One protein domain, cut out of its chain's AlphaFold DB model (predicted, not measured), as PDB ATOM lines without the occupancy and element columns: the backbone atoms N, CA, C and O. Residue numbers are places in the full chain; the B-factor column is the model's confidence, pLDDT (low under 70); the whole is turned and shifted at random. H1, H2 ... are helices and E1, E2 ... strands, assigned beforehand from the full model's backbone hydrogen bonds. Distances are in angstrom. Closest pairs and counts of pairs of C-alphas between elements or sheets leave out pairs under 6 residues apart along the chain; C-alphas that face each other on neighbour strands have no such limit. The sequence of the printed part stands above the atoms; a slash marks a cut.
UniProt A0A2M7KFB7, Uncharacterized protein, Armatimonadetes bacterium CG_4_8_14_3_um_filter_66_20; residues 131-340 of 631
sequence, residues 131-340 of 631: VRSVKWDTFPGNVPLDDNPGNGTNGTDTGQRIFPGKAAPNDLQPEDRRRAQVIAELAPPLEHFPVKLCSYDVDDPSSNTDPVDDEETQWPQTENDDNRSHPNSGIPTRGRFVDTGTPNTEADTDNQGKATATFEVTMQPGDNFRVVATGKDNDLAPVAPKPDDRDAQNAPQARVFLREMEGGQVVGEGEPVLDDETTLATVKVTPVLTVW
ATOM      1  N   VAL A 131     120.936  79.512 116.613       82.44
ATOM      2  CA  VAL A 131     122.262  80.075 116.419       82.44
ATOM      3  C   VAL A 131     122.387  81.246 117.392       82.44
ATOM      4  O   VAL A 131     121.594  82.187 117.386       82.44
ATOM      5  N   ARG A 132     123.343  81.143 118.308       83.81
ATOM      6  CA  ARG A 132     123.653  82.154 119.317       83.81
ATOM      7  C   ARG A 132     124.392  83.327 118.688       83.81
ATOM      8  O   ARG A 132     124.058  84.474 118.971       83.81
ATOM      9  N   SER A 133     125.387  83.026 117.864       87.69
ATOM     10  CA  SER A 133     126.261  84.000 117.213       87.69
ATOM     11  C   SER A 133     126.880  83.403 115.961       87.69
ATOM     12  O   SER A 133     127.105  82.194 115.910       87.69
ATOM     13  N   VAL A 134     127.214  84.263 115.004       91.31
ATOM     14  CA  VAL A 134     128.017  83.934 113.823       91.31
ATOM     15  C   VAL A 134     129.079  85.011 113.710       91.31
ATOM     16  O   VAL A 134     128.776  86.189 113.881       91.31
ATOM     17  N   LYS A 135     130.329  84.621 113.491       95.06
ATOM     18  CA  LYS A 135     131.449  85.561 113.417       95.06
ATOM     19  C   LYS A 135     132.500  85.099 112.424       95.06
ATOM     20  O   LYS A 135     132.586  83.905 112.127       95.06
ATOM     21  N   TRP A 136     133.324  86.046 112.002       97.12
ATOM     22  CA  TRP A 136     134.569  85.754 111.317       97.12
ATOM     23  C   TRP A 136     135.644  85.322 112.311       97.12
ATOM     24  O   TRP A 136     135.673  85.753 113.468       97.12
ATOM     25  N   ASP A 137     136.526  84.453 111.845       97.19
ATOM     26  CA  ASP A 137     137.781  84.120 112.492       97.19
ATOM     27  C   ASP A 137     138.884  84.003 111.435       97.19
ATOM     28  O   ASP A 137     138.631  83.797 110.243       97.19
ATOM     29  N   THR A 138     140.127  84.167 111.872       96.94
ATOM     30  CA  THR A 138     141.281  84.142 110.972       96.94
ATOM     31  C   THR A 138     141.509  82.724 110.462       96.94
ATOM     32  O   THR A 138     141.602  81.778 111.246       96.94
ATOM     33  N   PHE A 139     141.651  82.562 109.144       96.81
ATOM     34  CA  PHE A 139     142.034  81.270 108.583       96.81
ATOM     35  C   PHE A 139     143.438  80.860 109.069       96.81
ATOM     36  O   PHE A 139     144.353  81.687 109.049       96.81
ATOM     37  N   PRO A 140     143.655  79.608 109.514       92.75
ATOM     38  CA  PRO A 140     144.956  79.176 110.019       92.75
ATOM     39  C   PRO A 140     146.096  79.424 109.021       92.75
ATOM     40  O   PRO A 140     146.052  78.949 107.894       92.75
ATOM     41  N   GLY A 141     147.139  80.143 109.448       87.12
ATOM     42  CA  GLY A 141     148.270  80.512 108.583       87.12
ATOM     43  C   GLY A 141     148.071  81.809 107.788       87.12
ATOM     44  O   GLY A 141     149.023  82.286 107.159       87.12
ATOM     45  N   ASN A 142     146.882  82.415 107.861       93.31
ATOM     46  CA  ASN A 142     146.620  83.739 107.313       93.31
ATOM     47  C   ASN A 142     147.064  84.864 108.276       93.31
ATOM     48  O   ASN A 142     147.338  84.631 109.457       93.31
ATOM     49  N   VAL A 143     147.157  86.089 107.756       88.69
ATOM     50  CA  VAL A 143     147.307  87.312 108.550       88.69
ATOM     51  C   VAL A 143     146.021  87.512 109.367       88.69
ATOM     52  O   VAL A 143     144.939  87.312 108.814       88.69
ATOM     53  N   PRO A 144     146.111  87.870 110.663       93.88
ATOM     54  CA  PRO A 144     144.933  88.130 111.483       93.88
ATOM     55  C   PRO A 144     143.993  89.152 110.854       93.88
ATOM     56  O   PRO A 144     144.449  90.203 110.405       93.88
ATOM     57  N   LEU A 145     142.695  88.848 110.875       95.62
ATOM     58  CA  LEU A 145     141.661  89.833 110.562       95.62
ATOM     59  C   LEU A 145     141.703  90.949 111.611       95.62
ATOM     60  O   LEU A 145     141.776  90.666 112.813       95.62
ATOM     61  N   ASP A 146     141.625  92.194 111.168       94.50
ATOM     62  CA  ASP A 146     141.607  93.381 112.017       94.50
ATOM     63  C   ASP A 146     140.378  94.255 111.738       94.50
ATOM     64  O   ASP A 146     139.625  94.022 110.789       94.50
ATOM     65  N   ASP A 147     140.134  95.215 112.629       95.00
ATOM     66  CA  ASP A 147     139.003  96.135 112.515       95.00
ATOM     67  C   ASP A 147     139.145  96.981 111.241       95.00
ATOM     68  O   ASP A 147     140.231  97.473 110.922       95.00
ATOM     69  N   ASN A 148     138.043  97.154 110.512       92.81
ATOM     70  CA  ASN A 148     138.033  97.978 109.309       92.81
ATOM     71  C   ASN A 148     138.102  99.470 109.699       92.81
ATOM     72  O   ASN A 148     137.171  99.961 110.340       92.81
ATOM     73  N   PRO A 149     139.157 100.220 109.317       92.50
ATOM     74  CA  PRO A 149     139.258 101.644 109.642       92.50
ATOM     75  C   PRO A 149     138.336 102.530 108.787       92.50
ATOM     76  O   PRO A 149     138.262 103.733 109.033       92.50
ATOM     77  N   GLY A 150     137.665 101.955 107.783       89.12
ATOM     78  CA  GLY A 150     136.883 102.689 106.797       89.12
ATOM     79  C   GLY A 150     137.747 103.414 105.768       89.12
ATOM     80  O   GLY A 150     138.976 103.436 105.852       89.12
ATOM     81  N   ASN A 151     137.088 104.019 104.783       86.44
ATOM     82  CA  ASN A 151     137.731 104.721 103.670       86.44
ATOM     83  C   ASN A 151     137.738 106.255 103.845       86.44
ATOM     84  O   ASN A 151     137.947 107.004 102.899       86.44
ATOM     85  N   GLY A 152     137.444 106.739 105.056       82.69
ATOM     86  CA  GLY A 152     137.304 108.168 105.358       82.69
ATOM     87  C   GLY A 152     135.883 108.725 105.194       82.69
ATOM     88  O   GLY A 152     135.640 109.863 105.603       82.69
ATOM     89  N   THR A 153     134.935 107.935 104.681       80.00
ATOM     90  CA  THR A 153     133.501 108.270 104.648       80.00
ATOM     91  C   THR A 153     132.785 107.732 105.890       80.00
ATOM     92  O   THR A 153     133.055 106.621 106.347       80.00
ATOM     93  N   ASN A 154     131.853 108.505 106.453       75.69
ATOM     94  CA  ASN A 154     131.097 108.100 107.647       75.69
ATOM     95  C   ASN A 154     130.343 106.776 107.429       75.69
ATOM     96  O   ASN A 154     129.561 106.677 106.487       75.69
ATOM     97  N   GLY A 155     130.505 105.815 108.345       73.75
ATOM     98  CA  GLY A 155     129.809 104.520 108.310       73.75
ATOM     99  C   GLY A 155     130.559 103.413 107.565       73.75
ATOM    100  O   GLY A 155     130.109 102.270 107.563       73.75
ATOM    101  N   THR A 156     131.719 103.726 106.980       80.81
ATOM    102  CA  THR A 156     132.594 102.735 106.329       80.81
ATOM    103  C   THR A 156     133.529 102.024 107.311       80.81
ATOM    104  O   THR A 156     134.054 100.960 107.003       80.81
ATOM    105  N   ASP A 157     133.706 102.566 108.516       83.75
ATOM    106  CA  ASP A 157     134.496 102.024 109.626       83.75
ATOM    107  C   ASP A 157     133.730 100.941 110.404       83.75
ATOM    108  O   ASP A 157     133.531 101.011 111.618       83.75
ATOM    109  N   THR A 158     133.239  99.935 109.678       84.12
ATOM    110  CA  THR A 158     132.376  98.878 110.213       84.12
ATOM    111  C   THR A 158     132.930  97.487 109.933       84.12
ATOM    112  O   THR A 158     133.466  97.207 108.862       84.12
ATOM    113  N   GLY A 159     132.764  96.586 110.903       89.69
ATOM    114  CA  GLY A 159     133.178  95.193 110.778       89.69
ATOM    115  C   GLY A 159     134.696  95.005 110.765       89.69
ATOM    116  O   GLY A 159     135.431  95.665 111.498       89.69
ATOM    117  N   GLN A 160     135.152  94.044 109.969       94.56
ATOM    118  CA  GLN A 160     136.556  93.650 109.855       94.56
ATOM    119  C   GLN A 160     137.019  93.759 108.405       94.56
ATOM    120  O   GLN A 160     136.196  93.816 107.492       94.56
ATOM    121  N   ARG A 161     138.331  93.742 108.178       95.31
ATOM    122  CA  ARG A 161     138.910  93.695 106.832       95.31
ATOM    123  C   ARG A 161     139.791  92.472 106.603       95.31
ATOM    124  O   ARG A 161     140.286  91.851 107.545       95.31
ATOM    125  N   ILE A 162     139.993  92.142 105.331       96.00
ATOM    126  CA  ILE A 162     140.881  91.069 104.868       96.00
ATOM    127  C   ILE A 162     141.726  91.539 103.681       96.00
ATOM    128  O   ILE A 162     141.251  92.292 102.837       96.00
ATOM    129  N   PHE A 163     142.968  91.053 103.601       94.69
ATOM    130  CA  PHE A 163     143.881  91.300 102.483       94.69
ATOM    131  C   PHE A 163     144.080  90.010 101.672       94.69
ATOM    132  O   PHE A 163     144.838  89.142 102.106       94.69
ATOM    133  N   PRO A 164     143.436  89.861 100.499       92.62
ATOM    134  CA  PRO A 164     143.455  88.627  99.714       92.62
ATOM    135  C   PRO A 164     144.722  88.471  98.849       92.62
ATOM    136  O   PRO A 164     144.936  87.428  98.230       92.62
ATOM    137  N   GLY A 165     145.570  89.502  98.791       90.25
ATOM    138  CA  GLY A 165     146.865  89.461  98.112       90.25
ATOM    139  C   GLY A 165     147.931  88.692  98.892       90.25
ATOM    140  O   GLY A 165     147.822  88.467 100.096       90.25
ATOM    141  N   LYS A 166     148.999  88.318  98.189       89.50
ATOM    142  CA  LYS A 166     150.241  87.810  98.767       89.50
ATOM    143  C   LYS A 166     150.733  88.742  99.875       89.50
ATOM    144  O   LYS A 166     150.723  89.960  99.723       89.50
ATOM    145  N   ALA A 167     151.230  88.160 100.962       85.44
ATOM    146  CA  ALA A 167     151.820  88.937 102.053       85.44
ATOM    147  C   ALA A 167     153.199  89.534 101.701       85.44
ATOM    148  O   ALA A 167     153.617  90.502 102.323       85.44
ATOM    149  N   ALA A 168     153.900  88.920 100.747       83.94
ATOM    150  CA  ALA A 168     155.201  89.312 100.208       83.94
ATOM    151  C   ALA A 168     155.355  88.691  98.803       83.94
ATOM    152  O   ALA A 168     154.651  87.717  98.507       83.94
ATOM    153  N   PRO A 169     156.294  89.140  97.950       82.75
ATOM    154  CA  PRO A 169     156.412  88.632  96.577       82.75
ATOM    155  C   PRO A 169     156.587  87.102  96.512       82.75
ATOM    156  O   PRO A 169     156.013  86.413  95.656       82.75
ATOM    157  N   ASN A 170     157.322  86.560  97.487       85.25
ATOM    158  CA  ASN A 170     157.658  85.146  97.645       85.25
ATOM    159  C   ASN A 170     156.686  84.350  98.541       85.25
ATOM    160  O   ASN A 170     157.028  83.244  98.967       85.25
ATOM    161  N   ASP A 171     155.497  84.883  98.842       88.94
ATOM    162  CA  ASP A 171     154.476  84.167  99.609       88.94
ATOM    163  C   ASP A 171     154.099  82.855  98.908       88.94
ATOM    164  O   ASP A 171     153.617  82.839  97.772       88.94
ATOM    165  N   LEU A 172     154.357  81.744  99.599       88.56
ATOM    166  CA  LEU A 172     154.182  80.392  99.074       88.56
ATOM    167  C   LEU A 172     152.750  79.871  99.226       88.56
ATOM    168  O   LEU A 172     152.475  78.781  98.727       88.56
ATOM    169  N   GLN A 173     151.872  80.583  99.942       89.19
ATOM    170  CA  GLN A 173     150.469  80.199 100.170       89.19
ATOM    171  C   GLN A 173     149.507  81.372  99.863       89.19
ATOM    172  O   GLN A 173     148.729  81.779 100.730       89.19
ATOM    173  N   PRO A 174     149.554  81.962  98.650       87.62
ATOM    174  CA  PRO A 174     148.705  83.099  98.282       87.62
ATOM    175  C   PRO A 174     147.204  82.790  98.352       87.62
ATOM    176  O   PRO A 174     146.400  83.676  98.621       87.62
ATOM    177  N   GLU A 175     146.801  81.545  98.114       87.88
ATOM    178  CA  GLU A 175     145.402  81.119  98.148       87.88
ATOM    179  C   GLU A 175     144.771  81.224  99.541       87.88
ATOM    180  O   GLU A 175     143.569  81.467  99.647       87.88
ATOM    181  N   ASP A 176     145.569  81.081 100.602       92.06
ATOM    182  CA  ASP A 176     145.091  81.148 101.983       92.06
ATOM    183  C   ASP A 176     144.797  82.584 102.419       92.06
ATOM    184  O   ASP A 176     143.972  82.796 103.307       92.06
ATOM    185  N   ARG A 177     145.406  83.578 101.757       94.12
ATOM    186  CA  ARG A 177     145.212  85.011 102.041       94.12
ATOM    187  C   ARG A 177     143.779  85.462 101.828       94.12
ATOM    188  O   ARG A 177     143.280  86.321 102.546       94.12
ATOM    189  N   ARG A 178     143.089  84.792 100.910       92.62
ATOM    190  CA  ARG A 178     141.690  85.041 100.549       92.62
ATOM    191  C   ARG A 178     140.697  84.326 101.453       92.62
ATOM    192  O   ARG A 178     139.500  84.390 101.196       92.62
ATOM    193  N   ARG A 179     141.165  83.574 102.451       95.75
ATOM    194  CA  ARG A 179     140.310  82.709 103.264       95.75
ATOM    195  C   ARG A 179     140.088  83.293 104.649       95.75
ATOM    196  O   ARG A 179     141.027  83.724 105.320       95.75
ATOM    197  N   ALA A 180     138.839  83.209 105.091       97.56
ATOM    198  CA  ALA A 180     138.404  83.443 106.460       97.56
ATOM    199  C   ALA A 180     137.597  82.235 106.957       97.56
ATOM    200  O   ALA A 180     137.028  81.470 106.173       97.56
ATOM    201  N   GLN A 181     137.546  82.046 108.272       97.81
ATOM    202  CA  GLN A 181     136.654  81.073 108.892       97.81
ATOM    203  C   GLN A 181     135.356  81.751 109.313       97.81
ATOM    204  O   GLN A 181     135.371  82.824 109.907       97.81
ATOM    205  N   VAL A 182     134.231  81.097 109.046       97.62
ATOM    206  CA  VAL A 182     132.931  81.462 109.607       97.62
ATOM    207  C   VAL A 182     132.616  80.486 110.724       97.62
ATOM    208  O   VAL A 182     132.567  79.279 110.485       97.62
ATOM    209  N   ILE A 183     132.386  81.002 111.929       96.62
ATOM    210  CA  ILE A 183     132.082  80.192 113.110       96.62
ATOM    211  C   ILE A 183     130.688  80.547 113.618       96.62
ATOM    212  O   ILE A 183     130.466  81.654 114.113       96.62
ATOM    213  N   ALA A 184     129.770  79.584 113.543       93.81
ATOM    214  CA  ALA A 184     128.437  79.664 114.127       93.81
ATOM    215  C   ALA A 184     128.378  78.852 115.431       93.81
ATOM    216  O   ALA A 184     128.744  77.681 115.450       93.81
ATOM    217  N   GLU A 185     127.909  79.457 116.521       91.69
ATOM    218  CA  GLU A 185     127.756  78.800 117.830       91.69
ATOM    219  C   GLU A 185     126.275  78.579 118.141       91.69
ATOM    220  O   GLU A 185     125.470  79.494 117.974       91.69
ATOM    221  N   LEU A 186     125.905  77.394 118.628       84.25
ATOM    222  CA  LEU A 186     124.538  77.069 119.046       84.25
ATOM    223  C   LEU A 186     124.291  77.317 120.538       84.25
ATOM    224  O   LEU A 186     125.175  77.165 121.381       84.25
ATOM    225  N   ALA A 187     123.041  77.633 120.875       80.12
ATOM    226  CA  ALA A 187     122.539  77.627 122.244       80.12
ATOM    227  C   ALA A 187     121.215  76.838 122.324       80.12
ATOM    228  O   ALA A 187     120.251  77.252 121.678       80.12
ATOM    229  N   PRO A 188     121.128  75.760 123.133       76.38
ATOM    230  CA  PRO A 188     122.237  75.096 123.833       76.38
ATOM    231  C   PRO A 188     123.244  74.455 122.851       76.38
ATOM    232  O   PRO A 188     122.876  74.189 121.706       76.38
ATOM    233  N   PRO A 189     124.499  74.198 123.272       80.69
ATOM    234  CA  PRO A 189     125.485  73.547 122.416       80.69
ATOM    235  C   PRO A 189     125.064  72.103 122.128       80.69
ATOM    236  O   PRO A 189     124.785  71.332 123.050       80.69
ATOM    237  N   LEU A 190     125.024  71.746 120.847       78.12
ATOM    238  CA  LEU A 190     124.719  70.403 120.361       78.12
ATOM    239  C   LEU A 190     125.809  69.956 119.401       78.12
ATOM    240  O   LEU A 190     126.238  70.756 118.584       78.12
ATOM    241  N   GLU A 191     126.215  68.695 119.474       83.31
ATOM    242  CA  GLU A 191     127.158  68.084 118.531       83.31
ATOM    243  C   GLU A 191     126.413  67.495 117.327       83.31
ATOM    244  O   GLU A 191     125.300  66.985 117.484       83.31
ATOM    245  N   HIS A 192     127.029  67.543 116.142       80.44
ATOM    246  CA  HIS A 192     126.479  67.040 114.874       80.44
ATOM    247  C   HIS A 192     125.124  67.650 114.489       80.44
ATOM    248  O   HIS A 192     124.264  66.982 113.912       80.44
ATOM    249  N   PHE A 193     124.910  68.914 114.849       81.56
ATOM    250  CA  PHE A 193     123.751  69.674 114.415       81.56
ATOM    251  C   PHE A 193     124.107  70.437 113.127       81.56
ATOM    252  O   PHE A 193     125.069  71.211 113.149       81.56
ATOM    253  N   PRO A 194     123.351  70.263 112.031       86.56
ATOM    254  CA  PRO A 194     123.640  70.934 110.771       86.56
ATOM    255  C   PRO A 194     123.277  72.419 110.855       86.56
ATOM    256  O   PRO A 194     122.133  72.786 111.141       86.56
ATOM    257  N   VAL A 195     124.251  73.289 110.593       88.88
ATOM    258  CA  VAL A 195     124.056  74.737 110.468       88.88
ATOM    259  C   VAL A 195     124.201  75.126 109.006       88.88
ATOM    260  O   VAL A 195     125.236  74.879 108.387       88.88
ATOM    261  N   LYS A 196     123.173  75.773 108.461       88.06
ATOM    262  CA  LYS A 196     123.183  76.295 107.094       88.06
ATOM    263  C   LYS A 196     123.755  77.693 107.081       88.06
ATOM    264  O   LYS A 196     123.397  78.503 107.933       88.06
ATOM    265  N   LEU A 197     124.604  77.956 106.101       89.69
ATOM    266  CA  LEU A 197     125.340  79.197 105.931       89.69
ATOM    267  C   LEU A 197     125.128  79.705 104.504       89.69
ATOM    268  O   LEU A 197     125.291  78.943 103.552       89.69
ATOM    269  N   CYS A 198     124.790  80.984 104.364       86.75
ATOM    270  CA  CYS A 198     124.673  81.669 103.079       86.75
ATOM    271  C   CYS A 198     125.459  82.980 103.134       86.75
ATOM    272  O   CYS A 198     125.303  83.742 104.091       86.75
ATOM    273  N   SER A 199     126.314  83.221 102.143       87.12
ATOM    274  CA  SER A 199     127.040  84.476 101.983       87.12
ATOM    275  C   SER A 199     126.285  85.439 101.078       87.12
ATOM    276  O   SER A 199     125.801  85.046 100.016       87.12
ATOM    277  N   TYR A 200     126.285  86.699 101.476       79.56
ATOM    278  CA  TYR A 200     125.767  87.830 100.727       79.56
ATOM    279  C   TYR A 200     126.920  88.798 100.502       79.56
ATOM    280  O   TYR A 200     127.651  89.097 101.453       79.56
ATOM    281  N   ASP A 201     127.078  89.234  99.259       75.94
ATOM    282  CA  ASP A 201     127.718  90.514  98.987       75.94
ATOM    283  C   ASP A 201     126.724  91.599  99.408       75.94
ATOM    284  O   ASP A 201     125.520  91.442  99.194       75.94
ATOM    285  N   VAL A 202     127.178  92.604 100.139       76.56
ATOM    286  CA  VAL A 202     126.345  93.692 100.661       76.56
ATOM    287  C   VAL A 202     126.917  95.024 100.193       76.56
ATOM    288  O   VAL A 202     128.110  95.126  99.927       76.56
ATOM    289  N   ASP A 203     126.083  96.054 100.113       68.81
ATOM    290  CA  ASP A 203     126.486  97.315  99.488       68.81
ATOM    291  C   ASP A 203     127.625  98.035 100.202       68.81
ATOM    292  O   ASP A 203     127.758  97.994 101.430       68.81
ATOM    293  N   ASP A 204     128.478  98.701  99.418       71.25
ATOM    294  CA  ASP A 204     129.513  99.569  99.964       71.25
ATOM    295  C   ASP A 204     128.867 100.818 100.579       71.25
ATOM    296  O   ASP A 204     128.347 101.668  99.854       71.25
ATOM    297  N   PRO A 205     128.964 101.020 101.909       69.44
ATOM    298  CA  PRO A 205     128.338 102.162 102.572       69.44
ATOM    299  C   PRO A 205     128.918 103.521 102.133       69.44
ATOM    300  O   PRO A 205     128.412 104.573 102.544       69.44
ATOM    301  N   SER A 206     129.989 103.528 101.329       70.81
ATOM    302  CA  SER A 206     130.657 104.736 100.858       70.81
ATOM    303  C   SER A 206     129.997 105.428  99.660       70.81
ATOM    304  O   SER A 206     130.184 106.639  99.543       70.81
ATOM    305  N   SER A 207     129.154 104.762  98.859       67.31
ATOM    306  CA  SER A 207     128.456 105.361  97.701       67.31
ATOM    307  C   SER A 207     127.027 104.812  97.524       67.31
ATOM    308  O   SER A 207     126.639 103.868  98.195       67.31
ATOM    309  N   ASN A 208     126.220 105.476  96.693       62.25
ATOM    310  CA  ASN A 208     124.848 105.089  96.323       62.25
ATOM    311  C   ASN A 208     124.572 105.343  94.828       62.25
ATOM    312  O   ASN A 208     123.467 105.719  94.427       62.25
ATOM    313  N   THR A 209     125.629 105.303  94.020       57.78
ATOM    314  CA  THR A 209     125.575 105.537  92.579       57.78
ATOM    315  C   THR A 209     126.091 104.309  91.851       57.78
ATOM    316  O   THR A 209     127.112 103.758  92.258       57.78
ATOM    317  N   ASP A 210     125.424 103.931  90.756       54.59
ATOM    318  CA  ASP A 210     125.908 102.918  89.809       54.59
ATOM    319  C   ASP A 210     127.415 103.112  89.516       54.59
ATOM    320  O   ASP A 210     127.838 104.255  89.300       54.59
ATOM    321  N   PRO A 211     128.226 102.037  89.461       53.78
ATOM    322  CA  PRO A 211     127.831 100.624  89.515       53.78
ATOM    323  C   PRO A 211     127.600 100.082  90.934       53.78
ATOM    324  O   PRO A 211     127.007  99.029  91.073       53.78
ATOM    325  N   VAL A 212     128.001 100.826  91.968       56.34
ATOM    326  CA  VAL A 212     128.118 100.399  93.379       56.34
ATOM    327  C   VAL A 212     126.788  99.987  94.034       56.34
ATOM    328  O   VAL A 212     126.791  99.454  95.138       56.34
ATOM    329  N   ASP A 213     125.667 100.273  93.370       54.91
ATOM    330  CA  ASP A 213     124.287 100.145  93.856       54.91
ATOM    331  C   ASP A 213     123.357  99.747  92.683       54.91
ATOM    332  O   ASP A 213     122.285 100.320  92.478       54.91
ATOM    333  N   ASP A 214     123.816  98.826  91.820       51.28
ATOM    334  CA  ASP A 214     123.113  98.428  90.587       51.28
ATOM    335  C   ASP A 214     122.080  97.305  90.781       51.28
ATOM    336  O   ASP A 214     121.568  96.755  89.799       51.28
ATOM    337  N   GLU A 215     121.720  97.018  92.034       54.81
ATOM    338  CA  GLU A 215     120.779  95.980  92.437       54.81
ATOM    339  C   GLU A 215     119.435  96.170  91.715       54.81
ATOM    340  O   GLU A 215     118.554  96.935  92.128       54.81
ATOM    341  N   GLU A 216     119.287  95.490  90.569       45.09
ATOM    342  CA  GLU A 216     118.184  95.708  89.648       45.09
ATOM    343  C   GLU A 216     116.876  95.569  90.433       45.09
ATOM    344  O   GLU A 216     116.531  94.507  90.954       45.09
ATOM    345  N   THR A 217     116.106  96.661  90.494       42.00
ATOM    346  CA  THR A 217     114.777  96.729  91.137       42.00
ATOM    347  C   THR A 217     113.772  95.673  90.633       42.00
ATOM    348  O   THR A 217     112.625  95.616  91.099       42.00
ATOM    349  N   GLN A 218     114.160  94.836  89.662       40.12
ATOM    350  CA  GLN A 218     113.359  93.777  89.082       40.12
ATOM    351  C   GLN A 218     113.497  92.458  89.853       40.12
ATOM    352  O   GLN A 218     114.319  91.588  89.597       40.12
ATOM    353  N   TRP A 219     112.575  92.291  90.792       43.59
ATOM    354  CA  TRP A 219     112.410  91.076  91.580       43.59
ATOM    355  C   TRP A 219     111.925  89.872  90.746       43.59
ATOM    356  O   TRP A 219     110.992  90.026  89.945       43.59
ATOM    357  N   PRO A 220     112.410  88.639  91.011       45.25
ATOM    358  CA  PRO A 220     113.437  88.255  91.984       45.25
ATOM    359  C   PRO A 220     114.860  88.493  91.458       45.25
ATOM    360  O   PRO A 220     115.148  88.098  90.335       45.25
ATOM    361  N   GLN A 221     115.755  89.006  92.306       47.47
ATOM    362  CA  GLN A 221     117.197  88.886  92.070       47.47
ATOM    363  C   GLN A 221     117.549  87.400  92.038       47.47
ATOM    364  O   GLN A 221     117.435  86.689  93.044       47.47
ATOM    365  N   THR A 222     117.831  86.895  90.843       42.31
ATOM    366  CA  THR A 222     118.176  85.489  90.613       42.31
ATOM    367  C   THR A 222     119.661  85.220  90.779       42.31
ATOM    368  O   THR A 222     120.051  84.056  90.871       42.31
ATOM    369  N   GLU A 223     120.460  86.278  90.826       48.97
ATOM    370  CA  GLU A 223     121.907  86.237  90.908       48.97
ATOM    371  C   GLU A 223     122.294  87.237  92.009       48.97
ATOM    372  O   GLU A 223     121.754  88.336  92.090       48.97
ATOM    373  N   ASN A 224     123.057  86.755  92.981       50.97
ATOM    374  CA  ASN A 224     123.469  87.456  94.195       50.97
ATOM    375  C   ASN A 224     124.767  88.220  93.911       50.97
ATOM    376  O   ASN A 224     125.785  87.967  94.564       50.97
ATOM    377  N   ASP A 225     124.741  88.973  92.822       51.56
ATOM    378  CA  ASP A 225     125.930  89.325  92.073       51.56
ATOM    379  C   ASP A 225     126.572  90.589  92.629       51.56
ATOM    380  O   ASP A 225     125.905  91.540  93.009       51.56
ATOM    381  N   ASP A 226     127.894  90.516  92.710       53.03
ATOM    382  CA  ASP A 226     128.827  91.578  93.061       53.03
ATOM    383  C   ASP A 226     128.458  92.892  92.346       53.03
ATOM    384  O   ASP A 226     128.438  92.973  91.111       53.03
ATOM    385  N   ASN A 227     128.190  93.903  93.171       53.81
ATOM    386  CA  ASN A 227     127.846  95.298  92.876       53.81
ATOM    387  C   ASN A 227     128.989  96.076  92.191       53.81
ATOM    388  O   ASN A 227     128.920  97.286  91.990       53.81
ATOM    389  N   ARG A 228     130.077  95.401  91.816       56.72
ATOM    390  CA  ARG A 228     131.149  95.920  90.961       56.72
ATOM    391  C   ARG A 228     131.665  94.869  89.968       56.72
ATOM    392  O   ARG A 228     132.761  95.019  89.409       56.72
ATOM    393  N   SER A 229     130.887  93.816  89.693       53.41
ATOM    394  CA  SER A 229     131.346  92.700  88.867       53.41
ATOM    395  C   SER A 229     131.566  93.097  87.407       53.41
ATOM    396  O   SER A 229     130.644  93.312  86.619       53.41
ATOM    397  N   HIS A 230     132.830  93.097  86.980       51.12
ATOM    398  CA  HIS A 230     133.167  93.190  85.562       51.12
ATOM    399  C   HIS A 230     133.372  91.779  84.975       51.12
ATOM    400  O   HIS A 230     134.384  91.133  85.266       51.12
ATOM    401  N   PRO A 231     132.502  91.286  84.065       46.34
ATOM    402  CA  PRO A 231     132.555  89.907  83.554       46.34
ATOM    403  C   PRO A 231     133.823  89.556  82.744       46.34
ATOM    404  O   PRO A 231     133.993  88.411  82.327       46.34
ATOM    405  N   ASN A 232     134.728  90.520  82.531       46.19
ATOM    406  CA  ASN A 232     135.957  90.381  81.744       46.19
ATOM    407  C   ASN A 232     137.259  90.606  82.542       46.19
ATOM    408  O   ASN A 232     138.329  90.567  81.937       46.19
ATOM    409  N   SER A 233     137.214  90.819  83.865       50.69
ATOM    410  CA  SER A 233     138.421  91.094  84.672       50.69
ATOM    411  C   SER A 233     139.248  89.838  84.999       50.69
ATOM    412  O   SER A 233     140.410  89.933  85.392       50.69
ATOM    413  N   GLY A 234     138.667  88.640  84.849       52.50
ATOM    414  CA  GLY A 234     139.294  87.379  85.267       52.50
ATOM    415  C   GLY A 234     139.359  87.187  86.791       52.50
ATOM    416  O   GLY A 234     139.927  86.197  87.259       52.50
ATOM    417  N   ILE A 235     138.766  88.107  87.557       58.50
ATOM    418  CA  ILE A 235     138.636  88.060  89.015       58.50
ATOM    419  C   ILE A 235     137.349  87.292  89.369       58.50
ATOM    420  O   ILE A 235     136.353  87.418  88.657       58.50
ATOM    421  N   PRO A 236     137.333  86.456  90.427       61.09
ATOM    422  CA  PRO A 236     136.086  85.879  90.919       61.09
ATOM    423  C   PRO A 236     135.111  86.988  91.328       61.09
ATOM    424  O   PRO A 236     135.437  87.758  92.219       61.09
ATOM    425  N   THR A 237     133.930  87.013  90.718       63.25
ATOM    426  CA  THR A 237     132.864  88.019  90.914       63.25
ATOM    427  C   THR A 237     131.933  87.689  92.086       63.25
ATOM    428  O   THR A 237     130.758  88.020  92.063       63.25
ATOM    429  N   ARG A 238     132.374  86.836  93.022       75.56
ATOM    430  CA  ARG A 238     131.621  86.498  94.242       75.56
ATOM    431  C   ARG A 238     132.462  85.706  95.225       75.56
ATOM    432  O   ARG A 238     133.234  84.819  94.837       75.56
ATOM    433  N   GLY A 239     132.211  85.945  96.507       84.56
ATOM    434  CA  GLY A 239     132.670  85.070  97.576       84.56
ATOM    435  C   GLY A 239     132.020  83.682  97.519       84.56
ATOM    436  O   GLY A 239     130.937  83.482  96.957       84.56
ATOM    437  N   ARG A 240     132.695  82.677  98.083       89.62
ATOM    438  CA  ARG A 240     132.208  81.286  98.095       89.62
ATOM    439  C   ARG A 240     132.706  80.499  99.294       89.62
ATOM    440  O   ARG A 240     133.810  80.716  99.784       89.62
ATOM    441  N   PHE A 241     131.952  79.486  99.699       93.38
ATOM    442  CA  PHE A 241     132.466  78.470 100.610       93.38
ATOM    443  C   PHE A 241     133.365  77.486  99.863       93.38
ATOM    444  O   PHE A 241     133.000  76.980  98.801       93.38
ATOM    445  N   VAL A 242     134.543  77.205 100.420       93.31
ATOM    446  CA  VAL A 242     135.578  76.387  99.760       93.31
ATOM    447  C   VAL A 242     135.092  74.960  99.489       93.31
ATOM    448  O   VAL A 242     135.377  74.413  98.426       93.31
ATOM    449  N   ASP A 243     134.320  74.380 100.409       88.88
ATOM    450  CA  ASP A 243     133.881  72.981 100.318       88.88
ATOM    451  C   ASP A 243     132.830  72.751  99.223       88.88
ATOM    452  O   ASP A 243     132.824  71.705  98.571       88.88
ATOM    453  N   THR A 244     131.938  73.721  99.005       87.81
ATOM    454  CA  THR A 244     130.846  73.612  98.024       87.81
ATOM    455  C   THR A 244     131.151  74.333  96.717       87.81
ATOM    456  O   THR A 244     130.546  74.021  95.692       87.81
ATOM    457  N   GLY A 245     132.063  75.308  96.734       85.88
ATOM    458  CA  GLY A 245     132.318  76.212  95.616       85.88
ATOM    459  C   GLY A 245     131.152  77.162  95.321       85.88
ATOM    460  O   GLY A 245     131.121  77.750  94.240       85.88
ATOM    461  N   THR A 246     130.191  77.297  96.240       84.94
ATOM    462  CA  THR A 246     128.996  78.133  96.075       84.94
ATOM    463  C   THR A 246     128.827  79.109  97.248       84.94
ATOM    464  O   THR A 246     129.485  78.945  98.279       84.94
ATOM    465  N   PRO A 247     127.931  80.106  97.130       82.69
ATOM    466  CA  PRO A 247     127.585  81.013  98.231       82.69
ATOM    467  C   PRO A 247     126.880  80.331  99.412       82.69
ATOM    468  O   PRO A 247     126.648  80.961 100.435       82.69
ATOM    469  N   ASN A 248     126.512  79.052  99.287       86.81
ATOM    470  CA  ASN A 248     125.787  78.308 100.308       86.81
ATOM    471  C   ASN A 248     126.597  77.098 100.773       86.81
ATOM    472  O   ASN A 248     127.214  76.390  99.972       86.81
ATOM    473  N   THR A 249     126.550  76.811 102.067       91.12
ATOM    474  CA  THR A 249     127.103  75.575 102.620       91.12
ATOM    475  C   THR A 249     126.328  75.113 103.849       91.12
ATOM    476  O   THR A 249     125.501  75.838 104.404       91.12
ATOM    477  N   GLU A 250     126.599  73.886 104.273       91.00
ATOM    478  CA  GLU A 250     126.129  73.318 105.530       91.00
ATOM    479  C   GLU A 250     127.344  72.804 106.303       91.00
ATOM    480  O   GLU A 250     128.219  72.155 105.729       91.00
ATOM    481  N   ALA A 251     127.415  73.126 107.592       92.12
ATOM    482  CA  ALA A 251     128.487  72.693 108.475       92.12
ATOM    483  C   ALA A 251     127.899  72.087 109.751       92.12
ATOM    484  O   ALA A 251     127.063  72.703 110.417       92.12
ATOM    485  N   ASP A 252     128.356  70.888 110.098       90.88
ATOM    486  CA  ASP A 252     127.978  70.230 111.344       90.88
ATOM    487  C   ASP A 252     128.711  70.857 112.530       90.88
ATOM    488  O   ASP A 252     129.903  71.177 112.461       90.88
ATOM    489  N   THR A 253     128.011  70.993 113.652       88.81
ATOM    490  CA  THR A 253     128.630  71.438 114.898       88.81
ATOM    491  C   THR A 253     129.534  70.385 115.537       88.81
ATOM    492  O   THR A 253     129.260  69.183 115.515       88.81
ATOM    493  N   ASP A 254     130.595  70.854 116.187       87.44
ATOM    494  CA  ASP A 254     131.475  70.052 117.032       87.44
ATOM    495  C   ASP A 254     130.876  69.760 118.425       87.44
ATOM    496  O   ASP A 254     129.755  70.153 118.761       87.44
ATOM    497  N   ASN A 255     131.657  69.100 119.288       81.62
ATOM    498  CA  ASN A 255     131.270  68.783 120.667       81.62
ATOM    499  C   ASN A 255     131.076  70.007 121.588       81.62
ATOM    500  O   ASN A 255     130.649  69.850 122.734       81.62
ATOM    501  N   GLN A 256     131.388  71.215 121.112       86.25
ATOM    502  CA  GLN A 256     131.143  72.486 121.789       86.25
ATOM    503  C   GLN A 256     129.944  73.237 121.198       86.25
ATOM    504  O   GLN A 256     129.630  74.327 121.674       86.25
ATOM    505  N   GLY A 257     129.266  72.683 120.187       85.69
ATOM    506  CA  GLY A 257     128.168  73.347 119.498       85.69
ATOM    507  C   GLY A 257     128.606  74.382 118.467       85.69
ATOM    508  O   GLY A 257     127.830  75.295 118.191       85.69
ATOM    509  N   LYS A 258     129.826  74.278 117.923       93.75
ATOM    510  CA  LYS A 258     130.352  75.205 116.912       93.75
ATOM    511  C   LYS A 258     130.428  74.562 115.539       93.75
ATOM    512  O   LYS A 258     131.110  73.557 115.368       93.75
ATOM    513  N   ALA A 259     129.779  75.174 114.561       94.88
ATOM    514  CA  ALA A 259     129.920  74.840 113.152       94.88
ATOM    515  C   ALA A 259     130.937  75.801 112.527       94.88
ATOM    516  O   ALA A 259     130.821  77.016 112.697       94.88
ATOM    517  N   THR A 260     131.941  75.257 111.839       97.00
ATOM    518  CA  THR A 260     132.997  76.044 111.185       97.00
ATOM    519  C   THR A 260     132.997  75.759 109.693       97.00
ATOM    520  O   THR A 260     133.058  74.599 109.297       97.00
ATOM    521  N   ALA A 261     132.974  76.810 108.877       97.00
ATOM    522  CA  ALA A 261     133.117  76.722 107.427       97.00
ATOM    523  C   ALA A 261     134.230  77.654 106.937       97.00
ATOM    524  O   ALA A 261     134.479  78.699 107.537       97.00
ATOM    525  N   THR A 262     134.893  77.287 105.837       97.81
ATOM    526  CA  THR A 262     135.909  78.144 105.202       97.81
ATOM    527  C   THR A 262     135.281  78.931 104.063       97.81
ATOM    528  O   THR A 262     134.729  78.341 103.131       97.81
ATOM    529  N   PHE A 263     135.392  80.252 104.132       96.38
ATOM    530  CA  PHE A 263     134.899  81.186 103.130       96.38
ATOM    531  C   PHE A 263     136.076  81.823 102.386       96.38
ATOM    532  O   PHE A 263     137.058  82.217 103.011       96.38
ATOM    533  N   GLU A 264     135.991  81.886 101.061       94.44
ATOM    534  CA  GLU A 264     136.954  82.540 100.177       94.44
ATOM    535  C   GLU A 264     136.331  83.824  99.617       94.44
ATOM    536  O   GLU A 264     135.258  83.762  99.013       94.44
ATOM    537  N   VAL A 265     137.002  84.961  99.824       92.25
ATOM    538  CA  VAL A 265     136.610  86.275  99.288       92.25
ATOM    539  C   VAL A 265     137.142  86.488  97.864       92.25
ATOM    540  O   VAL A 265     137.963  85.713  97.357       92.25
ATOM    541  N   THR A 266     136.681  87.553  97.221       87.56
ATOM    542  CA  THR A 266     137.155  88.045  95.919       87.56
ATOM    543  C   THR A 266     138.519  88.748  96.047       87.56
ATOM    544  O   THR A 266     139.184  88.703  97.086       87.56
ATOM    545  N   MET A 267     138.987  89.367  94.958       86.38
ATOM    546  CA  MET A 267     140.208  90.189  94.944       86.38
ATOM    547  C   MET A 267     139.914  91.683  94.782       86.38
ATOM    548  O   MET A 267     140.865  92.452  94.633       86.38
ATOM    549  N   GLN A 268     138.647  92.082  94.751       85.44
ATOM    550  CA  GLN A 268     138.240  93.438  94.412       85.44
ATOM    551  C   GLN A 268     138.149  94.273  95.698       85.44
ATOM    552  O   GLN A 268     137.491  93.860  96.652       85.44
ATOM    553  N   PRO A 269     138.923  95.367  95.824       88.38
ATOM    554  CA  PRO A 269     138.849  96.235  96.994       88.38
ATOM    555  C   PRO A 269     137.471  96.886  97.101       88.38
ATOM    556  O   PRO A 269     136.949  97.439  96.136       88.38
ATOM    557  N   GLY A 270     136.930  96.891  98.313       84.75
ATOM    558  CA  GLY A 270     135.615  97.447  98.598       84.75
ATOM    559  C   GLY A 270     134.473  96.443  98.570       84.75
ATOM    560  O   GLY A 270     133.416  96.810  99.067       84.75
ATOM    561  N   ASP A 271     134.676  95.202  98.116       84.38
ATOM    562  CA  ASP A 271     133.671  94.140  98.261       84.38
ATOM    563  C   ASP A 271     133.388  93.878  99.741       84.38
ATOM    564  O   ASP A 271     134.311  93.831 100.570       84.38
ATOM    565  N   ASN A 272     132.116  93.676 100.086       84.88
ATOM    566  CA  ASN A 272     131.680  93.566 101.472       84.88
ATOM    567  C   ASN A 272     130.862  92.299 101.673       84.88
ATOM    568  O   ASN A 272     129.742  92.169 101.203       84.88
ATOM    569  N   PHE A 273     131.368  91.378 102.490       88.12
ATOM    570  CA  PHE A 273     130.693  90.106 102.717       88.12
ATOM    571  C   PHE A 273     130.016  90.036 104.078       88.12
ATOM    572  O   PHE A 273     130.590  90.376 105.119       88.12
ATOM    573  N   ARG A 274     128.812  89.463 104.088       88.62
ATOM    574  CA  ARG A 274     128.153  88.964 105.296       88.62
ATOM    575  C   ARG A 274     127.734  87.521 105.125       88.62
ATOM    576  O   ARG A 274     127.229  87.123 104.084       88.62
ATOM    577  N   VAL A 275     127.882  86.738 106.188       88.81
ATOM    578  CA  VAL A 275     127.393  85.361 106.224       88.81
ATOM    579  C   VAL A 275     126.273  85.237 107.233       88.81
ATOM    580  O   VAL A 275     126.406  85.600 108.401       88.81
ATOM    581  N   VAL A 276     125.165  84.683 106.764       86.50
ATOM    582  CA  VAL A 276     123.973  84.409 107.550       86.50
ATOM    583  C   VAL A 276     123.943  82.930 107.897       86.50
ATOM    584  O   VAL A 276     124.144  82.089 107.024       86.50
ATOM    585  N   ALA A 277     123.667  82.610 109.163       87.88
ATOM    586  CA  ALA A 277     123.519  81.239 109.626       87.88
ATOM    587  C   ALA A 277     122.156  80.970 110.265       87.88
ATOM    588  O   ALA A 277     121.621  81.793 111.017       87.88
ATOM    589  N   THR A 278     121.640  79.767 110.025       83.12
ATOM    590  CA  THR A 278     120.421  79.253 110.654       83.12
ATOM    591  C   THR A 278     120.509  77.752 110.910       83.12
ATOM    592  O   THR A 278     121.206  77.016 110.214       83.12
ATOM    593  N   GLY A 279     119.760  77.295 111.913       75.06
ATOM    594  CA  GLY A 279     119.544  75.875 112.186       75.06
ATOM    595  C   GLY A 279     118.279  75.291 111.550       75.06
ATOM    596  O   GLY A 279     117.907  74.168 111.885       75.06
ATOM    597  N   LYS A 280     117.558  76.046 110.705       69.00
ATOM    598  CA  LYS A 280     116.282  75.627 110.097       69.00
ATOM    599  C   LYS A 280     116.288  75.777 108.578       69.00
ATOM    600  O   LYS A 280     116.759  76.771 108.038       69.00
ATOM    601  N   ASP A 281     115.670  74.817 107.894       55.94
ATOM    602  CA  ASP A 281     115.728  74.687 106.434       55.94
ATOM    603  C   ASP A 281     115.106  75.846 105.636       55.94
ATOM    604  O   ASP A 281     115.550  76.094 104.519       55.94
ATOM    605  N   ASN A 282     114.109  76.550 106.184       59.47
ATOM    606  CA  ASN A 282     113.324  77.559 105.455       59.47
ATOM    607  C   ASN A 282     113.664  79.014 105.820       59.47
ATOM    608  O   ASN A 282     113.108  79.934 105.224       59.47
ATOM    609  N   ASP A 283     114.567  79.234 106.776       66.06
ATOM    610  CA  ASP A 283     114.782  80.562 107.364       66.06
ATOM    611  C   ASP A 283     115.742  81.444 106.539       66.06
ATOM    612  O   ASP A 283     115.841  82.636 106.808       66.06
ATOM    613  N   LEU A 284     116.412  80.890 105.516       69.31
ATOM    614  CA  LEU A 284     117.251  81.651 104.569       69.31
ATOM    615  C   LEU A 284     116.481  82.153 103.340       69.31
ATOM    616  O   LEU A 284     116.904  83.111 102.704       69.31
ATOM    617  N   ALA A 285     115.343  81.537 103.003       66.25
ATOM    618  CA  ALA A 285     114.551  81.919 101.832       66.25
ATOM    619  C   ALA A 285     114.075  83.392 101.815       66.25
ATOM    620  O   ALA A 285     113.986  83.954 100.723       66.25
ATOM    621  N   PRO A 286     113.751  84.036 102.958       65.06
ATOM    622  CA  PRO A 286     113.372  85.446 102.971       65.06
ATOM    623  C   PRO A 286     114.563  86.411 103.117       65.06
ATOM    624  O   PRO A 286     114.330  87.607 103.212       65.06
ATOM    625  N   VAL A 287     115.812  85.945 103.176       72.94
ATOM    626  CA  VAL A 287     116.980  86.794 103.473       72.94
ATOM    627  C   VAL A 287     117.557  87.413 102.191       72.94
ATOM    628  O   VAL A 287     117.749  86.697 101.206       72.94
ATOM    629  N   ALA A 288     117.847  88.720 102.199       69.06
ATOM    630  CA  ALA A 288     118.375  89.461 101.042       69.06
ATOM    631  C   ALA A 288     119.259  90.666 101.431       69.06
ATOM    632  O   ALA A 288     119.057  91.200 102.527       69.06
ATOM    633  N   PRO A 289     120.208  91.099 100.574       70.75
ATOM    634  CA  PRO A 289     120.971  92.338 100.776       70.75
ATOM    635  C   PRO A 289     120.054  93.560 100.633       70.75
ATOM    636  O   PRO A 289     119.077  93.489  99.889       70.75
ATOM    637  N   LYS A 290     120.296  94.636 101.396       66.31
ATOM    638  CA  LYS A 290     119.422  95.822 101.437       66.31
ATOM    639  C   LYS A 290     119.841  96.870 100.380       66.31
ATOM    640  O   LYS A 290     120.857  97.501 100.600       66.31
ATOM    641  N   PRO A 291     118.994  97.187  99.381       55.47
ATOM    642  CA  PRO A 291     119.353  98.021  98.219       55.47
ATOM    643  C   PRO A 291     119.294  99.550  98.456       55.47
ATOM    644  O   PRO A 291     119.020 100.306  97.536       55.47
ATOM    645  N   ASP A 292     119.370 100.028  99.705       57.38
ATOM    646  CA  ASP A 292     119.447 101.476 100.003       57.38
ATOM    647  C   ASP A 292     120.027 101.663 101.404       57.38
ATOM    648  O   ASP A 292     119.309 101.712 102.418       57.38
ATOM    649  N   ASP A 293     121.351 101.715 101.479       55.28
ATOM    650  CA  ASP A 293     122.056 101.801 102.749       55.28
ATOM    651  C   ASP A 293     122.273 103.244 103.232       55.28
ATOM    652  O   ASP A 293     122.544 103.436 104.417       55.28
ATOM    653  N   ARG A 294     122.003 104.283 102.425       55.47
ATOM    654  CA  ARG A 294     122.024 105.696 102.867       55.47
ATOM    655  C   ARG A 294     120.639 106.208 103.279       55.47
ATOM    656  O   ARG A 294     120.180 107.266 102.846       55.47
ATOM    657  N   ASP A 295     120.008 105.532 104.236       51.53
ATOM    658  CA  ASP A 295     118.870 106.117 104.951       51.53
ATOM    659  C   ASP A 295     119.338 107.358 105.739       51.53
ATOM    660  O   ASP A 295     120.134 107.261 106.668       51.53
ATOM    661  N   ALA A 296     118.800 108.542 105.431       46.06
ATOM    662  CA  ALA A 296     119.100 109.787 106.145       46.06
ATOM    663  C   ALA A 296     118.813 109.747 107.669       46.06
ATOM    664  O   ALA A 296     119.145 110.700 108.383       46.06
ATOM    665  N   GLN A 297     118.152 108.706 108.182       50.47
ATOM    666  CA  GLN A 297     117.883 108.458 109.598       50.47
ATOM    667  C   GLN A 297     118.846 107.454 110.264       50.47
ATOM    668  O   GLN A 297     118.906 107.447 111.494       50.47
ATOM    669  N   ASN A 298     119.618 106.657 109.514       50.88
ATOM    670  CA  ASN A 298     120.508 105.623 110.052       50.88
ATOM    671  C   ASN A 298     121.920 105.728 109.451       50.88
ATOM    672  O   ASN A 298     122.083 106.079 108.292       50.88
ATOM    673  N   ALA A 299     122.966 105.414 110.222       53.06
ATOM    674  CA  ALA A 299     124.309 105.311 109.643       53.06
ATOM    675  C   ALA A 299     124.305 104.233 108.538       53.06
ATOM    676  O   ALA A 299     123.706 103.172 108.780       53.06
ATOM    677  N   PRO A 300     124.935 104.484 107.373       55.94
ATOM    678  CA  PRO A 300     125.012 103.490 106.322       55.94
ATOM    679  C   PRO A 300     125.767 102.278 106.838       55.94
ATOM    680  O   PRO A 300     126.794 102.392 107.504       55.94
ATOM    681  N   GLN A 301     125.179 101.112 106.628       58.19
ATOM    682  CA  GLN A 301     125.727  99.841 107.058       58.19
ATOM    683  C   GLN A 301     125.365  98.860 105.961       58.19
ATOM    684  O   GLN A 301     124.175  98.649 105.772       58.19
ATOM    685  N   ALA A 302     126.366  98.248 105.330       68.81
ATOM    686  CA  ALA A 302     126.194  97.139 104.401       68.81
ATOM    687  C   ALA A 302     125.309  96.073 105.065       68.81
ATOM    688  O   ALA A 302     125.766  95.415 106.012       68.81
ATOM    689  N   ARG A 303     124.020  95.983 104.725       70.88
ATOM    690  CA  ARG A 303     123.004  95.281 105.541       70.88
ATOM    691  C   ARG A 303     122.335  94.134 104.799       70.88
ATOM    692  O   ARG A 303     122.253  94.087 103.581       70.88
ATOM    693  N   VAL A 304     121.787  93.218 105.594       70.56
ATOM    694  CA  VAL A 304     120.898  92.145 105.139       70.56
ATOM    695  C   VAL A 304     119.550  92.320 105.839       70.56
ATOM    696  O   VAL A 304     119.510  92.706 107.011       70.56
ATOM    697  N   PHE A 305     118.445  92.036 105.156       66.19
ATOM    698  CA  PHE A 305     117.090  92.146 105.694       66.19
ATOM    699  C   PHE A 305     116.280  90.856 105.516       66.19
ATOM    700  O   PHE A 305     116.627  89.973 104.728       66.19
ATOM    701  N   LEU A 306     115.192  90.745 106.286       63.31
ATOM    702  CA  LEU A 306     114.190  89.688 106.140       63.31
ATOM    703  C   LEU A 306     112.983  90.216 105.365       63.31
ATOM    704  O   LEU A 306     112.270  91.089 105.851       63.31
ATOM    705  N   ARG A 307     112.714  89.627 104.199       60.19
ATOM    706  CA  ARG A 307     111.526  89.890 103.383       60.19
ATOM    707  C   ARG A 307     110.272  89.454 104.143       60.19
ATOM    708  O   ARG A 307     110.079  88.257 104.390       60.19
ATOM    709  N   GLU A 308     109.370  90.384 104.446       52.91
ATOM    710  CA  GLU A 308     108.007  90.012 104.831       52.91
ATOM    711  C   GLU A 308     107.253  89.515 103.587       52.91
ATOM    712  O   GLU A 308     106.912  90.268 102.677       52.91
ATOM    713  N   MET A 309     107.016  88.203 103.530       46.59
ATOM    714  CA  MET A 309     106.261  87.560 102.455       46.59
ATOM    715  C   MET A 309     104.766  87.536 102.812       46.59
ATOM    716  O   MET A 309     104.299  86.577 103.433       46.59
ATOM    717  N   GLU A 310     103.981  88.533 102.387       40.59
ATOM    718  CA  GLU A 310     102.511  88.453 102.442       40.59
ATOM    719  C   GLU A 310     101.943  88.177 101.040       40.59
ATOM    720  O   GLU A 310     102.046  88.979 100.116       40.59
ATOM    721  N   GLY A 311     101.362  86.989 100.835       39.16
ATOM    722  CA  GLY A 311     100.696  86.643  99.570       39.16
ATOM    723  C   GLY A 311     101.601  86.585  98.327       39.16
ATOM    724  O   GLY A 311     101.084  86.611  97.213       39.16
ATOM    725  N   GLY A 312     102.925  86.488  98.499       38.16
ATOM    726  CA  GLY A 312     103.893  86.495  97.394       38.16
ATOM    727  C   GLY A 312     104.258  87.893  96.882       38.16
ATOM    728  O   GLY A 312     104.885  87.994  95.832       38.16
ATOM    729  N   GLN A 313     103.882  88.955  97.604       34.06
ATOM    730  CA  GLN A 313     104.423  90.301  97.415       34.06
ATOM    731  C   GLN A 313     105.236  90.719  98.645       34.06
ATOM    732  O   GLN A 313     104.856  90.423  99.777       34.06
ATOM    733  N   VAL A 314     106.344  91.417  98.393       40.88
ATOM    734  CA  VAL A 314     107.136  92.124  99.408       40.88
ATOM    735  C   VAL A 314     106.329  93.349  99.857       40.88
ATOM    736  O   VAL A 314     105.863  94.116  99.009       40.88
ATOM    737  N   VAL A 315     106.109  93.509 101.163       41.06
ATOM    738  CA  VAL A 315     105.343  94.627 101.749       41.06
ATOM    739  C   VAL A 315     106.327  95.593 102.416       41.06
ATOM    740  O   VAL A 315     107.096  95.180 103.273       41.06
ATOM    741  N   GLY A 316     106.353  96.855 101.973       39.44
ATOM    742  CA  GLY A 316     107.446  97.793 102.257       39.44
ATOM    743  C   GLY A 316     107.460  98.514 103.616       39.44
ATOM    744  O   GLY A 316     106.494  98.495 104.376       39.44
ATOM    745  N   GLU A 317     108.587  99.214 103.814       39.62
ATOM    746  CA  GLU A 317     108.911 100.300 104.763       39.62
ATOM    747  C   GLU A 317     108.616 100.047 106.253       39.62
ATOM    748  O   GLU A 317     107.827 100.731 106.907       39.62
ATOM    749  N   GLY A 318     109.332  99.075 106.813       45.44
ATOM    750  CA  GLY A 318     109.454  98.858 108.259       45.44
ATOM    751  C   GLY A 318     110.273  97.620 108.620       45.44
ATOM    752  O   GLY A 318     110.154  97.118 109.736       45.44
ATOM    753  N   GLU A 319     111.044  97.095 107.664       50.59
ATOM    754  CA  GLU A 319     111.643  95.769 107.752       50.59
ATOM    755  C   GLU A 319     112.718  95.720 108.851       50.59
ATOM    756  O   GLU A 319     113.540  96.638 108.953       50.59
ATOM    757  N   PRO A 320     112.733  94.670 109.695       51.09
ATOM    758  CA  PRO A 320     113.803  94.475 110.656       51.09
ATOM    759  C   PRO A 320     115.089  94.177 109.882       51.09
ATOM    760  O   PRO A 320     115.273  93.088 109.332       51.09
ATOM    761  N   VAL A 321     115.974  95.170 109.834       52.25
ATOM    762  CA  VAL A 321     117.385  94.986 109.485       52.25
ATOM    763  C   VAL A 321     117.921  93.831 110.324       52.25
ATOM    764  O   VAL A 321     117.635  93.774 111.507       52.25
ATOM    765  N   LEU A 322     118.680  92.896 109.760       56.50
ATOM    766  CA  LEU A 322     119.374  91.903 110.575       56.50
ATOM    767  C   LEU A 322     120.616  92.564 111.179       56.50
ATOM    768  O   LEU A 322     121.700  92.515 110.604       56.50
ATOM    769  N   ASP A 323     120.448  93.208 112.330       47.97
ATOM    770  CA  ASP A 323     121.557  93.650 113.175       47.97
ATOM    771  C   ASP A 323     121.667  92.791 114.449       47.97
ATOM    772  O   ASP A 323     120.846  91.902 114.717       47.97
ATOM    773  N   ASP A 324     122.715  93.029 115.241       42.81
ATOM    774  CA  ASP A 324     122.956  92.318 116.503       42.81
ATOM    775  C   ASP A 324     121.783  92.458 117.501       42.81
ATOM    776  O   ASP A 324     121.635  91.620 118.401       42.81
ATOM    777  N   GLU A 325     120.925  93.475 117.342       37.81
ATOM    778  CA  GLU A 325     119.860  93.853 118.275       37.81
ATOM    779  C   GLU A 325     118.456  93.365 117.864       37.81
ATOM    780  O   GLU A 325     117.610  93.143 118.735       37.81
ATOM    781  N   THR A 326     118.191  93.127 116.575       40.62
ATOM    782  CA  THR A 326     116.834  92.881 116.026       40.62
ATOM    783  C   THR A 326     116.584  91.461 115.514       40.62
ATOM    784  O   THR A 326     115.546  91.181 114.915       40.62
ATOM    785  N   THR A 327     117.470  90.511 115.827       45.03
ATOM    786  CA  THR A 327     117.258  89.097 115.474       45.03
ATOM    787  C   THR A 327     115.900  88.542 115.916       45.03
ATOM    788  O   THR A 327     115.668  88.224 117.087       45.03
ATOM    789  N   LEU A 328     115.024  88.300 114.934       48.12
ATOM    790  CA  LEU A 328     114.088  87.184 114.993       48.12
ATOM    791  C   LEU A 328     114.913  85.954 115.389       48.12
ATOM    792  O   LEU A 328     115.954  85.688 114.794       48.12
ATOM    793  N   ALA A 329     114.506  85.271 116.459       50.59
ATOM    794  CA  ALA A 329     115.345  84.387 117.276       50.59
ATOM    795  C   ALA A 329     116.033  83.199 116.557       50.59
ATOM    796  O   ALA A 329     116.681  82.393 117.224       50.59
ATOM    797  N   THR A 330     115.903  83.060 115.236       62.06
ATOM    798  CA  THR A 330     116.337  81.901 114.454       62.06
ATOM    799  C   THR A 330     117.491  82.155 113.482       62.06
ATOM    800  O   THR A 330     118.126  81.181 113.077       62.06
ATOM    801  N   VAL A 331     117.812  83.408 113.145       74.25
ATOM    802  CA  VAL A 331     118.857  83.749 112.161       74.25
ATOM    803  C   VAL A 331     119.898  84.682 112.784       74.25
ATOM    804  O   VAL A 331     119.560  85.557 113.580       74.25
ATOM    805  N   LYS A 332     121.176  84.478 112.451       81.44
ATOM    806  CA  LYS A 332     122.305  85.312 112.896       81.44
ATOM    807  C   LYS A 332     123.191  85.669 111.711       81.44
ATOM    808  O   LYS A 332     123.313  84.867 110.793       81.44
ATOM    809  N   VAL A 333     123.825  86.835 111.758       84.19
ATOM    810  CA  VAL A 333     124.690  87.345 110.690       84.19
ATOM    811  C   VAL A 333     126.062  87.705 111.250       84.19
ATOM    812  O   VAL A 333     126.173  88.081 112.416       84.19
ATOM    813  N   THR A 334     127.111  87.560 110.446       90.62
ATOM    814  CA  THR A 334     128.436  88.089 110.783       90.62
ATOM    815  C   THR A 334     128.445  89.624 110.753       90.62
ATOM    816  O   THR A 334     127.630  90.238 110.053       90.62
ATOM    817  N   PRO A 335     129.428  90.273 111.403       88.88
ATOM    818  CA  PRO A 335     129.863  91.609 110.996       88.88
ATOM    819  C   PRO A 335     130.224  91.647 109.499       88.88
ATOM    820  O   PRO A 335     130.441  90.596 108.886       88.88
ATOM    821  N   VAL A 336     130.303  92.842 108.914       87.94
ATOM    822  CA  VAL A 336     130.814  93.012 107.541       87.94
ATOM    823  C   VAL A 336     132.278  92.574 107.490       87.94
ATOM    824  O   VAL A 336     133.030  92.847 108.427       87.94
ATOM    825  N   LEU A 337     132.671  91.883 106.423       92.25
ATOM    826  CA  LEU A 337     134.067  91.650 106.068       92.25
ATOM    827  C   LEU A 337     134.375  92.376 104.760       92.25
ATOM    828  O   LEU A 337     133.909  91.944 103.710       92.25
ATOM    829  N   THR A 338     135.159  93.447 104.837       92.25
ATOM    830  CA  THR A 338     135.521  94.279 103.683       92.25
ATOM    831  C   THR A 338     136.849  93.829 103.088       92.25
ATOM    832  O   THR A 338     137.840  93.632 103.804       92.25
ATOM    833  N   VAL A 339     136.902  93.688 101.769       91.88
ATOM    834  CA  VAL A 339     138.134  93.373 101.049       91.88
ATOM    835  C   VAL A 339     138.980  94.632 100.898       91.88
ATOM    836  O   VAL A 339     138.531  95.645 100.374       91.88
ATOM    837  N   TRP A 340     140.232  94.555 101.342       94.25
ATOM    838  CA  TRP A 340     141.237  95.595 101.145       94.25
ATOM    839  C   TRP A 340     142.394  95.066 100.309       94.25
ATOM    840  O   TRP A 340     142.791  93.905 100.424       94.25
TER     841      TRP A 340
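This is residues 131 to 340 of the 631 residues of an uncharacterized protein of Armatimonadetes bacterium CG_4_8_14_3_um_filter_66_20 (UniProt A0A2M7KFB7). Little regular structure is present; two strongly twisted sheets, E1 E3 E6 and E2 E4 E5 E7 E10 E11, stand face to face as a sandwich among long loops. The printed part has 210 residues, 63 in one named helix and eleven named strands: mostly strand. It is compact, radius of gyration of the C-alphas 16.9 A, spanning 55 by 44 by 30 A.

E1 is residues 131-138, beginning at C-alpha (122.262, 80.075, 116.419), E2 160-162, H1 174-177, E3 179-187, 26.5 A long, E4 194-201, E5 248-252, E6 258-264, E7 272-278, E8 287-289, E9 304-306, E10 331-333, E11 337-339, ending at C-alpha (138.134, 93.373, 101.049).

E3 has antiparallel neighbours E1 and E6; N 182 and O 261 are 2.8 A apart. E7 has E4 on one side, N 276 and O 198 2.8 A apart, and E10 and E11 on the other. E8 and E9 form a hairpin; H1 is on neither sheet.

The printed part has no cut; E4 to E5 is a long link. Under pLDDT 70 are 80 residues, among them 207-237.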